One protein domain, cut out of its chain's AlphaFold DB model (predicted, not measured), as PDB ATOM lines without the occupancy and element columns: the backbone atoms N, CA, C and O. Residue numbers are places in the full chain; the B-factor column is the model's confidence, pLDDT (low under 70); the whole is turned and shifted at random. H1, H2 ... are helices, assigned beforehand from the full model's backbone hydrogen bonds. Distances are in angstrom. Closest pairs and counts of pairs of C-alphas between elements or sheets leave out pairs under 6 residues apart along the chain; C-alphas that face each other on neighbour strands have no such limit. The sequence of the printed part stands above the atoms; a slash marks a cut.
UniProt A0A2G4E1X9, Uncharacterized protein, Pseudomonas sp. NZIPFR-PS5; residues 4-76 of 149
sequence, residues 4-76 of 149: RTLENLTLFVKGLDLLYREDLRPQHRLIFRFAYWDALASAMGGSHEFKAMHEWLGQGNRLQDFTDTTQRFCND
ATOM      1  N   ARG A   4      56.405   7.340 -13.100       74.31
ATOM      2  CA  ARG A   4      54.930   7.329 -13.112       74.31
ATOM      3  C   ARG A   4      54.316   6.834 -11.801       74.31
ATOM      4  O   ARG A   4      53.240   7.282 -11.409       74.31
ATOM      5  N   THR A   5      54.976   5.893 -11.127       76.62
ATOM      6  CA  THR A   5      54.513   5.365  -9.836       76.62
ATOM      7  C   THR A   5      54.665   6.422  -8.753       76.62
ATOM      8  O   THR A   5      53.742   6.619  -7.963       76.62
ATOM      9  N   LEU A   6      55.794   7.134  -8.759       79.50
ATOM     10  CA  LEU A   6      56.051   8.226  -7.830       79.50
ATOM     11  C   LEU A   6      55.073   9.386  -8.038       79.50
ATOM     12  O   LEU A   6      54.502   9.875  -7.070       79.50
ATOM     13  N   GLU A   7      54.821   9.789  -9.283       83.88
ATOM     14  CA  GLU A   7      53.841  10.832  -9.614       83.88
ATOM     15  C   GLU A   7      52.437  10.474  -9.115       83.88
ATOM     16  O   GLU A   7      51.787  11.271  -8.436       83.88
ATOM     17  N   ASN A   8      51.978   9.251  -9.397       86.31
ATOM     18  CA  ASN A   8      50.659   8.794  -8.967       86.31
ATOM     19  C   ASN A   8      50.551   8.719  -7.432       86.31
ATOM     20  O   ASN A   8      49.528   9.107  -6.870       86.31
ATOM     21  N   LEU A   9      51.606   8.264  -6.748       85.56
ATOM     22  CA  LEU A   9      51.655   8.217  -5.285       85.56
ATOM     23  C   LEU A   9      51.703   9.621  -4.667       85.56
ATOM     24  O   LEU A   9      50.992   9.895  -3.707       85.56
ATOM     25  N   THR A  10      52.463  10.537  -5.264       89.44
ATOM     26  CA  THR A  10      52.538  11.943  -4.844       89.44
ATOM     27  C   THR A  10      51.173  12.617  -4.974       89.44
ATOM     28  O   THR A  10      50.726  13.290  -4.050       89.44
ATOM     29  N   LEU A  11      50.457  12.385  -6.083       90.75
ATOM     30  CA  LEU A  11      49.095  12.888  -6.278       90.75
ATOM     31  C   LEU A  11      48.120  12.328  -5.231       90.75
ATOM     32  O   LEU A  11      47.229  13.040  -4.766       90.75
ATOM     33  N   PHE A  12      48.287  11.059  -4.859       91.56
ATOM     34  CA  PHE A  12      47.491  10.426  -3.815       91.56
ATOM     35  C   PHE A  12      47.744  11.054  -2.439       91.56
ATOM     36  O   PHE A  12      46.789  11.494  -1.802       91.56
ATOM     37  N   VAL A  13      49.008  11.161  -2.016       91.56
ATOM     38  CA  VAL A  13      49.394  11.759  -0.725       91.56
ATOM     39  C   VAL A  13      48.968  13.223  -0.654       91.56
ATOM     40  O   VAL A  13      48.390  13.638   0.345       91.56
ATOM     41  N   LYS A  14      49.143  13.985  -1.742       92.56
ATOM     42  CA  LYS A  14      48.646  15.364  -1.845       92.56
ATOM     43  C   LYS A  14      47.138  15.439  -1.612       92.56
ATOM     44  O   LYS A  14      46.668  16.310  -0.893       92.56
ATOM     45  N   GLY A  15      46.378  14.536  -2.233       91.88
ATOM     46  CA  GLY A  15      44.930  14.476  -2.055       91.88
ATOM     47  C   GLY A  15      44.523  14.180  -0.611       91.88
ATOM     48  O   GLY A  15      43.552  14.755  -0.141       91.88
ATOM     49  N   LEU A  16      45.265  13.319   0.088       92.56
ATOM     50  CA  LEU A  16      45.011  13.001   1.494       92.56
ATOM     51  C   LEU A  16      45.359  14.159   2.433       92.56
ATOM     52  O   LEU A  16      44.569  14.451   3.322       92.56
ATOM     53  N   ASP A  17      46.497  14.824   2.223       93.06
ATOM     54  CA  ASP A  17      46.931  15.982   3.019       93.06
ATOM     55  C   ASP A  17      45.911  17.130   2.929       93.06
ATOM     56  O   ASP A  17      45.444  17.645   3.945       93.06
ATOM     57  N   LEU A  18      45.479  17.459   1.706       92.75
ATOM     58  CA  LEU A  18      44.475  18.499   1.462       92.75
ATOM     59  C   LEU A  18      43.092  18.126   2.014       92.75
ATOM     60  O   LEU A  18      42.422  18.971   2.605       92.75
ATOM     61  N   LEU A  19      42.670  16.868   1.856       92.44
ATOM     62  CA  LEU A  19      41.393  16.399   2.399       92.44
ATOM     63  C   LEU A  19      41.390  16.400   3.931       92.44
ATOM     64  O   LEU A  19      40.373  16.713   4.526       92.44
ATOM     65  N   TYR A  20      42.511  16.057   4.568       92.56
ATOM     66  CA  TYR A  20      42.622  16.000   6.026       92.56
ATOM     67  C   TYR A  20      42.591  17.382   6.687       92.56
ATOM     68  O   TYR A  20      42.047  17.528   7.777       92.56
ATOM     69  N   ARG A  21      43.203  18.390   6.053       90.06
ATOM     70  CA  ARG A  21      43.381  19.721   6.656       90.06
ATOM     71  C   ARG A  21      42.323  20.733   6.237       90.06
ATOM     72  O   ARG A  21      41.973  21.601   7.029       90.06
ATOM     73  N   GLU A  22      41.890  20.667   4.983       89.56
ATOM     74  CA  GLU A  22      41.097  21.721   4.342       89.56
ATOM     75  C   GLU A  22      39.773  21.189   3.770       89.56
ATOM     76  O   GLU A  22      39.043  21.944   3.131       89.56
ATOM     77  N   ASP A  23      39.476  19.892   3.947       88.31
ATOM     78  CA  ASP A  23      38.347  19.186   3.318       88.31
ATOM     79  C   ASP A  23      38.250  19.444   1.802       88.31
ATOM     80  O   ASP A  23      37.182  19.456   1.182       88.31
ATOM     81  N   LEU A  24      39.407  19.650   1.165       87.38
ATOM     82  CA  LEU A  24      39.470  19.870  -0.267       87.38
ATOM     83  C   LEU A  24      39.350  18.544  -1.006       87.38
ATOM     84  O   LEU A  24      40.067  17.573  -0.753       87.38
ATOM     85  N   ARG A  25      38.461  18.539  -1.999       87.06
ATOM     86  CA  ARG A  25      38.172  17.348  -2.791       87.06
ATOM     87  C   ARG A  25      39.436  16.824  -3.497       87.06
ATOM     88  O   ARG A  25      40.018  17.543  -4.318       87.06
ATOM     89  N   PRO A  26      39.829  15.555  -3.281       90.25
ATOM     90  CA  PRO A  26      41.001  14.982  -3.927       90.25
ATOM     91  C   PRO A  26      40.813  14.807  -5.433       90.25
ATOM     92  O   PRO A  26      39.730  14.465  -5.906       90.25
ATOM     93  N   GLN A  27      41.906  14.910  -6.186       88.75
ATOM     94  CA  GLN A  27      41.922  14.603  -7.624       88.75
ATOM     95  C   GLN A  27      42.264  13.134  -7.917       88.75
ATOM     96  O   GLN A  27      42.028  12.632  -9.015       88.75
ATOM     97  N   HIS A  28      42.828  12.415  -6.942       90.00
ATOM     98  CA  HIS A  28      43.268  11.042  -7.154       90.00
ATOM     99  C   HIS A  28      42.075  10.074  -7.230       90.00
ATOM    100  O   HIS A  28      41.263   9.995  -6.308       90.00
ATOM    101  N   ARG A  29      42.011   9.261  -8.294       87.88
ATOM    102  CA  ARG A  29      40.889   8.345  -8.617       87.88
ATOM    103  C   ARG A  29      40.426   7.414  -7.489       87.88
ATOM    104  O   ARG A  29      39.274   6.991  -7.481       87.88
ATOM    105  N   LEU A  30      41.306   7.065  -6.550       83.88
ATOM    106  CA  LEU A  30      40.947   6.188  -5.429       83.88
ATOM    107  C   LEU A  30      40.149   6.912  -4.337       83.88
ATOM    108  O   LEU A  30      39.371   6.271  -3.640       83.88
ATOM    109  N   ILE A  31      40.318   8.229  -4.212       88.50
ATOM    110  CA  ILE A  31      39.773   9.026  -3.104       88.50
ATOM    111  C   ILE A  31      38.908  10.206  -3.555       88.50
ATOM    112  O   ILE A  31      38.222  10.789  -2.727       88.50
ATOM    113  N   PHE A  32      38.835  10.509  -4.856       90.00
ATOM    114  CA  PHE A  32      38.056  11.637  -5.402       90.00
ATOM    115  C   PHE A  32      36.558  11.626  -5.033       90.00
ATOM    116  O   PHE A  32      35.869  12.647  -5.136       90.00
ATOM    117  N   ARG A  33      36.031  10.444  -4.686       90.06
ATOM    118  CA  ARG A  33      34.628  10.227  -4.317       90.06
ATOM    119  C   ARG A  33      34.299  10.728  -2.909       90.06
ATOM    120  O   ARG A  33      33.124  10.866  -2.595       90.06
ATOM    121  N   PHE A  34      35.309  10.970  -2.078       89.56
ATOM    122  CA  PHE A  34      35.140  11.438  -0.709       89.56
ATOM    123  C   PHE A  34      35.322  12.955  -0.679       89.56
ATOM    124  O   PHE A  34      36.337  13.469  -1.145       89.56
ATOM    125  N   ALA A  35      34.298  13.655  -0.192       87.31
ATOM    126  CA  ALA A  35      34.280  15.115  -0.127       87.31
ATOM    127  C   ALA A  35      34.910  15.661   1.161       87.31
ATOM    128  O   ALA A  35      35.391  16.783   1.147       87.31
ATOM    129  N   TYR A  36      34.922  14.865   2.231       90.81
ATOM    130  CA  TYR A  36      35.423  15.247   3.553       90.81
ATOM    131  C   TYR A  36      36.227  14.093   4.145       90.81
ATOM    132  O   TYR A  36      35.985  12.925   3.793       90.81
ATOM    133  N   TRP A  37      37.137  14.396   5.069       91.00
ATOM    134  CA  TRP A  37      37.950  13.373   5.727       91.00
ATOM    135  C   TRP A  37      37.097  12.310   6.435       91.00
ATOM    136  O   TRP A  37      37.352  11.113   6.288       91.00
ATOM    137  N   ASP A  38      36.020  12.715   7.106       89.94
ATOM    138  CA  ASP A  38      35.133  11.802   7.838       89.94
ATOM    139  C   ASP A  38      34.424  10.788   6.931       89.94
ATOM    140  O   ASP A  38      34.189   9.642   7.327       89.94
ATOM    141  N   ALA A  39      34.124  11.163   5.684       90.06
ATOM    142  CA  ALA A  39      33.543  10.245   4.707       90.06
ATOM    143  C   ALA A  39      34.557   9.174   4.277       90.06
ATOM    144  O   ALA A  39      34.203   8.001   4.121       90.06
ATOM    145  N   LEU A  40      35.828   9.561   4.124       89.88
ATOM    146  CA  LEU A  40      36.920   8.624   3.874       89.88
ATOM    147  C   LEU A  40      37.159   7.728   5.099       89.88
ATOM    148  O   LEU A  40      37.283   6.514   4.942       89.88
ATOM    149  N   ALA A  41      37.159   8.298   6.305       90.31
ATOM    150  CA  ALA A  41      37.322   7.574   7.563       90.31
ATOM    151  C   ALA A  41      36.194   6.564   7.799       90.31
ATOM    152  O   ALA A  41      36.451   5.429   8.186       90.31
ATOM    153  N   SER A  42      34.951   6.922   7.488       89.75
ATOM    154  CA  SER A  42      33.811   6.008   7.614       89.75
ATOM    155  C   SER A  42      33.916   4.828   6.647       89.75
ATOM    156  O   SER A  42      33.585   3.698   6.999       89.75
ATOM    157  N   ALA A  43      34.418   5.064   5.432       86.56
ATOM    158  CA  ALA A  43      34.563   4.018   4.424       86.56
ATOM    159  C   ALA A  43      35.809   3.136   4.627       86.56
ATOM    160  O   ALA A  43      35.781   1.946   4.315       86.56
ATOM    161  N   MET A  44      36.912   3.713   5.114       85.69
ATOM    162  CA  MET A  44      38.238   3.081   5.135       85.69
ATOM    163  C   MET A  44      38.834   2.928   6.541       85.69
ATOM    164  O   MET A  44      39.906   2.341   6.675       85.69
ATOM    165  N   GLY A  45      38.159   3.386   7.595       81.38
ATOM    166  CA  GLY A  45      38.673   3.433   8.972       81.38
ATOM    167  C   GLY A  45      39.004   2.076   9.589       81.38
ATOM    168  O   GLY A  45      39.827   1.981  10.499       81.38
ATOM    169  N   GLY A  46      38.420   0.997   9.060       78.31
ATOM    170  CA  GLY A  46      38.782  -0.372   9.428       78.31
ATOM    171  C   GLY A  46      40.133  -0.837   8.868       78.31
ATOM    172  O   GLY A  46      40.669  -1.837   9.337       78.31
ATOM    173  N   SER A  47      40.691  -0.137   7.875       79.75
ATOM    174  CA  SER A  47      41.958  -0.505   7.238       79.75
ATOM    175  C   SER A  47      43.157   0.015   8.034       79.75
ATOM    176  O   SER A  47      43.164   1.146   8.523       79.75
ATOM    177  N   HIS A  48      44.183  -0.823   8.177       78.69
ATOM    178  CA  HIS A  48      45.408  -0.453   8.885       78.69
ATOM    179  C   HIS A  48      46.162   0.660   8.148       78.69
ATOM    180  O   HIS A  48      46.718   1.556   8.771       78.69
ATOM    181  N   GLU A  49      46.114   0.639   6.819       81.31
ATOM    182  CA  GLU A  49      46.711   1.635   5.937       81.31
ATOM    183  C   GLU A  49      46.108   3.018   6.177       81.31
ATOM    184  O   GLU A  49      46.841   3.998   6.276       81.31
ATOM    185  N   PHE A  50      44.781   3.096   6.326       87.31
ATOM    186  CA  PHE A  50      44.123   4.351   6.672       87.31
ATOM    187  C   PHE A  50      44.556   4.842   8.053       87.31
ATOM    188  O   PHE A  50      44.874   6.016   8.190       87.31
ATOM    189  N   LYS A  51      44.612   3.960   9.060       87.25
ATOM    190  CA  LYS A  51      45.045   4.333  10.417       87.25
ATOM    191  C   LYS A  51      46.480   4.855  10.436       87.25
ATOM    192  O   LYS A  51      46.709   5.937  10.956       87.25
ATOM    193  N   ALA A  52      47.410   4.149   9.792       85.88
ATOM    194  CA  ALA A  52      48.803   4.575   9.680       85.88
ATOM    195  C   ALA A  52      48.925   5.939   8.982       85.88
ATOM    196  O   ALA A  52      49.675   6.806   9.418       85.88
ATOM    197  N   MET A  53      48.148   6.153   7.919       88.56
ATOM    198  CA  MET A  53      48.123   7.424   7.201       88.56
ATOM    199  C   MET A  53      47.494   8.553   8.029       88.56
ATOM    200  O   MET A  53      47.994   9.672   8.020       88.56
ATOM    201  N   HIS A  54      46.421   8.263   8.766       91.06
ATOM    202  CA  HIS A  54      45.768   9.204   9.672       91.06
ATOM    203  C   HIS A  54      46.699   9.619  10.815       91.06
ATOM    204  O   HIS A  54      46.812  10.805  11.109       91.06
ATOM    205  N   GLU A  55      47.415   8.668  11.416       91.75
ATOM    206  CA  GLU A  55      48.434   8.929  12.436       91.75
ATOM    207  C   GLU A  55      49.593   9.753  11.872       91.75
ATOM    208  O   GLU A  55      49.999  10.743  12.477       91.75
ATOM    209  N   TRP A  56      50.097   9.393  10.688       90.88
ATOM    210  CA  TRP A  56      51.167  10.136  10.025       90.88
ATOM    211  C   TRP A  56      50.759  11.584   9.727       90.88
ATOM    212  O   TRP A  56      51.533  12.499   9.996       90.88
ATOM    213  N   LEU A  57      49.537  11.823   9.242       92.12
ATOM    214  CA  LEU A  57      49.010  13.180   9.041       92.12
ATOM    215  C   LEU A  57      48.796  13.911  10.376       92.12
ATOM    216  O   LEU A  57      49.111  15.096  10.485       92.12
ATOM    217  N   GLY A  58      48.331  13.199  11.406       90.94
ATOM    218  CA  GLY A  58      48.133  13.722  12.761       90.94
ATOM    219  C   GLY A  58      49.427  14.153  13.460       90.94
ATOM    220  O   GLY A  58      49.405  15.056  14.291       90.94
ATOM    221  N   GLN A  59      50.575  13.585  13.076       92.00
ATOM    222  CA  GLN A  59      51.906  14.037  13.512       92.00
ATOM    223  C   GLN A  59      52.338  15.366  12.864       92.00
ATOM    224  O   GLN A  59      53.413  15.881  13.166       92.00
ATOM    225  N   GLY A  60      51.521  15.937  11.976       90.38
ATOM    226  CA  GLY A  60      51.793  17.204  11.307       90.38
ATOM    227  C   GLY A  60      52.564  17.072   9.998       90.38
ATOM    228  O   GLY A  60      52.771  18.100   9.346       90.38
ATOM    229  N   ASN A  61      52.910  15.847   9.585       89.44
ATOM    230  CA  ASN A  61      53.577  15.582   8.314       89.44
ATOM    231  C   ASN A  61      52.732  16.084   7.127       89.44
ATOM    232  O   ASN A  61      51.495  16.100   7.162       89.44
ATOM    233  N   ARG A  62      53.416  16.522   6.073       91.81
ATOM    234  CA  ARG A  62      52.854  17.121   4.858       91.81
ATOM    235  C   ARG A  62      53.352  16.405   3.616       91.81
ATOM    236  O   ARG A  62      54.309  15.632   3.651       91.81
ATOM    237  N   LEU A  63      52.763  16.757   2.474       89.25
ATOM    238  CA  LEU A  63      53.288  16.355   1.169       89.25
ATOM    239  C   LEU A  63      54.807  16.587   1.037       89.25
ATOM    240  O   LEU A  63      55.490  15.738   0.471       89.25
ATOM    241  N   GLN A  64      55.328  17.695   1.575       87.69
ATOM    242  CA  GLN A  64      56.759  18.003   1.522       87.69
ATOM    243  C   GLN A  64      57.599  16.939   2.239       87.69
ATOM    244  O   GLN A  64      58.544  16.431   1.647       87.69
ATOM    245  N   ASP A  65      57.206  16.519   3.445       87.81
ATOM    246  CA  ASP A  65      57.915  15.480   4.204       87.81
ATOM    247  C   ASP A  65      57.927  14.143   3.451       87.81
ATOM    248  O   ASP A  65      58.926  13.416   3.437       87.81
ATOM    249  N   PHE A  66      56.827  13.826   2.760       86.50
ATOM    250  CA  PHE A  66      56.755  12.666   1.876       86.50
ATOM    251  C   PHE A  66      57.706  12.798   0.677       86.50
ATOM    252  O   PHE A  66      58.421  11.845   0.350       86.50
ATOM    253  N   THR A  67      57.738  13.960   0.021       86.69
ATOM    254  CA  THR A  67      58.648  14.224  -1.100       86.69
ATOM    255  C   THR A  67      60.108  14.140  -0.661       86.69
ATOM    256  O   THR A  67      60.877  13.444  -1.318       86.69
ATOM    257  N   ASP A  68      60.471  14.743   0.468       84.25
ATOM    258  CA  ASP A  68      61.836  14.743   1.007       84.25
ATOM    259  C   ASP A  68      62.285  13.325   1.379       84.25
ATOM    260  O   ASP A  68      63.374  12.881   1.005       84.25
ATOM    261  N   THR A  69      61.408  12.561   2.037       81.25
ATOM    262  CA  THR A  69      61.642  11.143   2.346       81.25
ATOM    263  C   THR A  69      61.853  10.345   1.061       81.25
ATOM    264  O   THR A  69      62.806   9.574   0.936       81.25
ATOM    265  N   THR A  70      61.002  10.555   0.062       78.75
ATOM    266  CA  THR A  70      61.105   9.817  -1.196       78.75
ATOM    267  C   THR A  70      62.373  10.182  -1.960       78.75
ATOM    268  O   THR A  70      63.044   9.299  -2.486       78.75
ATOM    269  N   GLN A  71      62.769  11.452  -1.976       77.56
ATOM    270  CA  GLN A  71      64.031  11.867  -2.581       77.56
ATOM    271  C   GLN A  71      65.234  11.255  -1.861       77.56
ATOM    272  O   GLN A  71      66.159  10.782  -2.515       77.56
ATOM    273  N   ARG A  72      65.204  11.206  -0.527       75.50
ATOM    274  CA  ARG A  72      66.291  10.648   0.280       75.50
ATOM    275  C   ARG A  72      66.473   9.142   0.090       75.50
ATOM    276  O   ARG A  72      67.604   8.672   0.107       75.50
ATOM    277  N   PHE A  73      65.382   8.392  -0.078       69.25
ATOM    278  CA  PHE A  73      65.423   6.924  -0.072       69.25
ATOM    279  C   PHE A  73      65.160   6.260  -1.431       69.25
ATOM    280  O   PHE A  73      65.476   5.085  -1.593       69.25
ATOM    281  N   CYS A  74      64.573   6.953  -2.412       68.56
ATOM    282  CA  CYS A  74      64.175   6.354  -3.698       68.56
ATOM    283  C   CYS A  74      64.934   6.876  -4.927       68.56
ATOM    284  O   CYS A  74      64.687   6.348  -6.018       68.56
ATOM    285  N   ASN A  75      65.817   7.873  -4.773       62.31
ATOM    286  CA  ASN A  75      66.581   8.463  -5.880       62.31
ATOM    287  C   ASN A  75      67.967   7.853  -6.097       62.31
ATOM    288  O   ASN A  75      68.620   8.238  -7.062       62.31
ATOM    289  N   ASP A  76      68.426   6.934  -5.249       61.44
ATOM    290  CA  ASP A  76      69.757   6.355  -5.409       61.44
ATOM    291  C   ASP A  76      69.731   5.169  -6.403       61.44
ATOM    292  O   ASP A  76      69.171   4.116  -6.083       61.44
TER     293      ASP A  76
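Overview. This is residues 4 to 76 of the 149 residues of an uncharacterized protein of Pseudomonas sp. NZIPFR-PS5 (UniProt A0A2G4E1X9). Two helices, H1 and H4, make a narrow V that opens toward the two ends of the printed part, and near the last residues of H1 a second, looser pair, H2 and H3, is set steeply to H1. H4 begins beside H1 and runs back opposite to it, while a long loop, residues 23 to 36, leads from H1 to H2. The printed part has 73 residues with four named helices, in the order H1, H2, H3, H4, and no named strand; the class is all helix. The whole is compact, with a radius of gyration of the C-alphas of 12.3 A, yet elongated in outline, spanning 38 by 24 by 22 A.

Along the chain. Find C-alpha 4 at (54.930, 7.329, -13.112); from there H1, residues 4 to 22, runs 26.5 A to C-alpha 22 at (41.097, 21.721, 4.342). It is the longest helix, with 19 residues. Go on past residues 23 to 36 to Trp 37, where H2, residues 37 to 44, begins. H3 holds residues 48 to 58 and is 14.9 A long. H4, residues 63 to 74, is 15.6 A long and ends at C-alpha 74, at (64.175, 6.354, -3.698).

Arrangement. Look first at H1 and H4, which touch and run opposite ways at a shallow tilt of 27 degrees. Their closest C-alphas are those of Lys 14 and Leu 63, 5.6 A apart. H1 touches H4 with residues 10 to 17 alone, and H4 touches H1 with residues 63 to 67 alone. H2 is close to H1 but not clearly touching, at a steep tilt of 56 degrees; the closest C-alphas, those of Tyr 20 and Trp 37, are 5.4 A apart. H3 is likewise close to H1 but not clearly touching, at a steep tilt of 60 degrees; the closest C-alphas, those of Asp 17 and Leu 57, are 7.0 A apart. H2 and H3 are close but not clearly touching and run opposite ways at a shallow tilt of 19 degrees, with the closest C-alphas, those of Met 44 and Phe 50, 6.2 A apart. H4 is apart from H2 and from H3. In H1, H2, H3 and H4 every O i to N i+4 pair is within hydrogen-bond range.

Size, cuts and confidence. The two C-alphas farthest apart are those of Ser 42 and Asp 76, 38.2 A. The printed part has no cut. The link from H1 to H2 is long, with 14 residues; those from H2 to H3 and from H3 to H4 are tight. The mean pLDDT of the printed part is 86.2, and residues 73 to 76 are under 70.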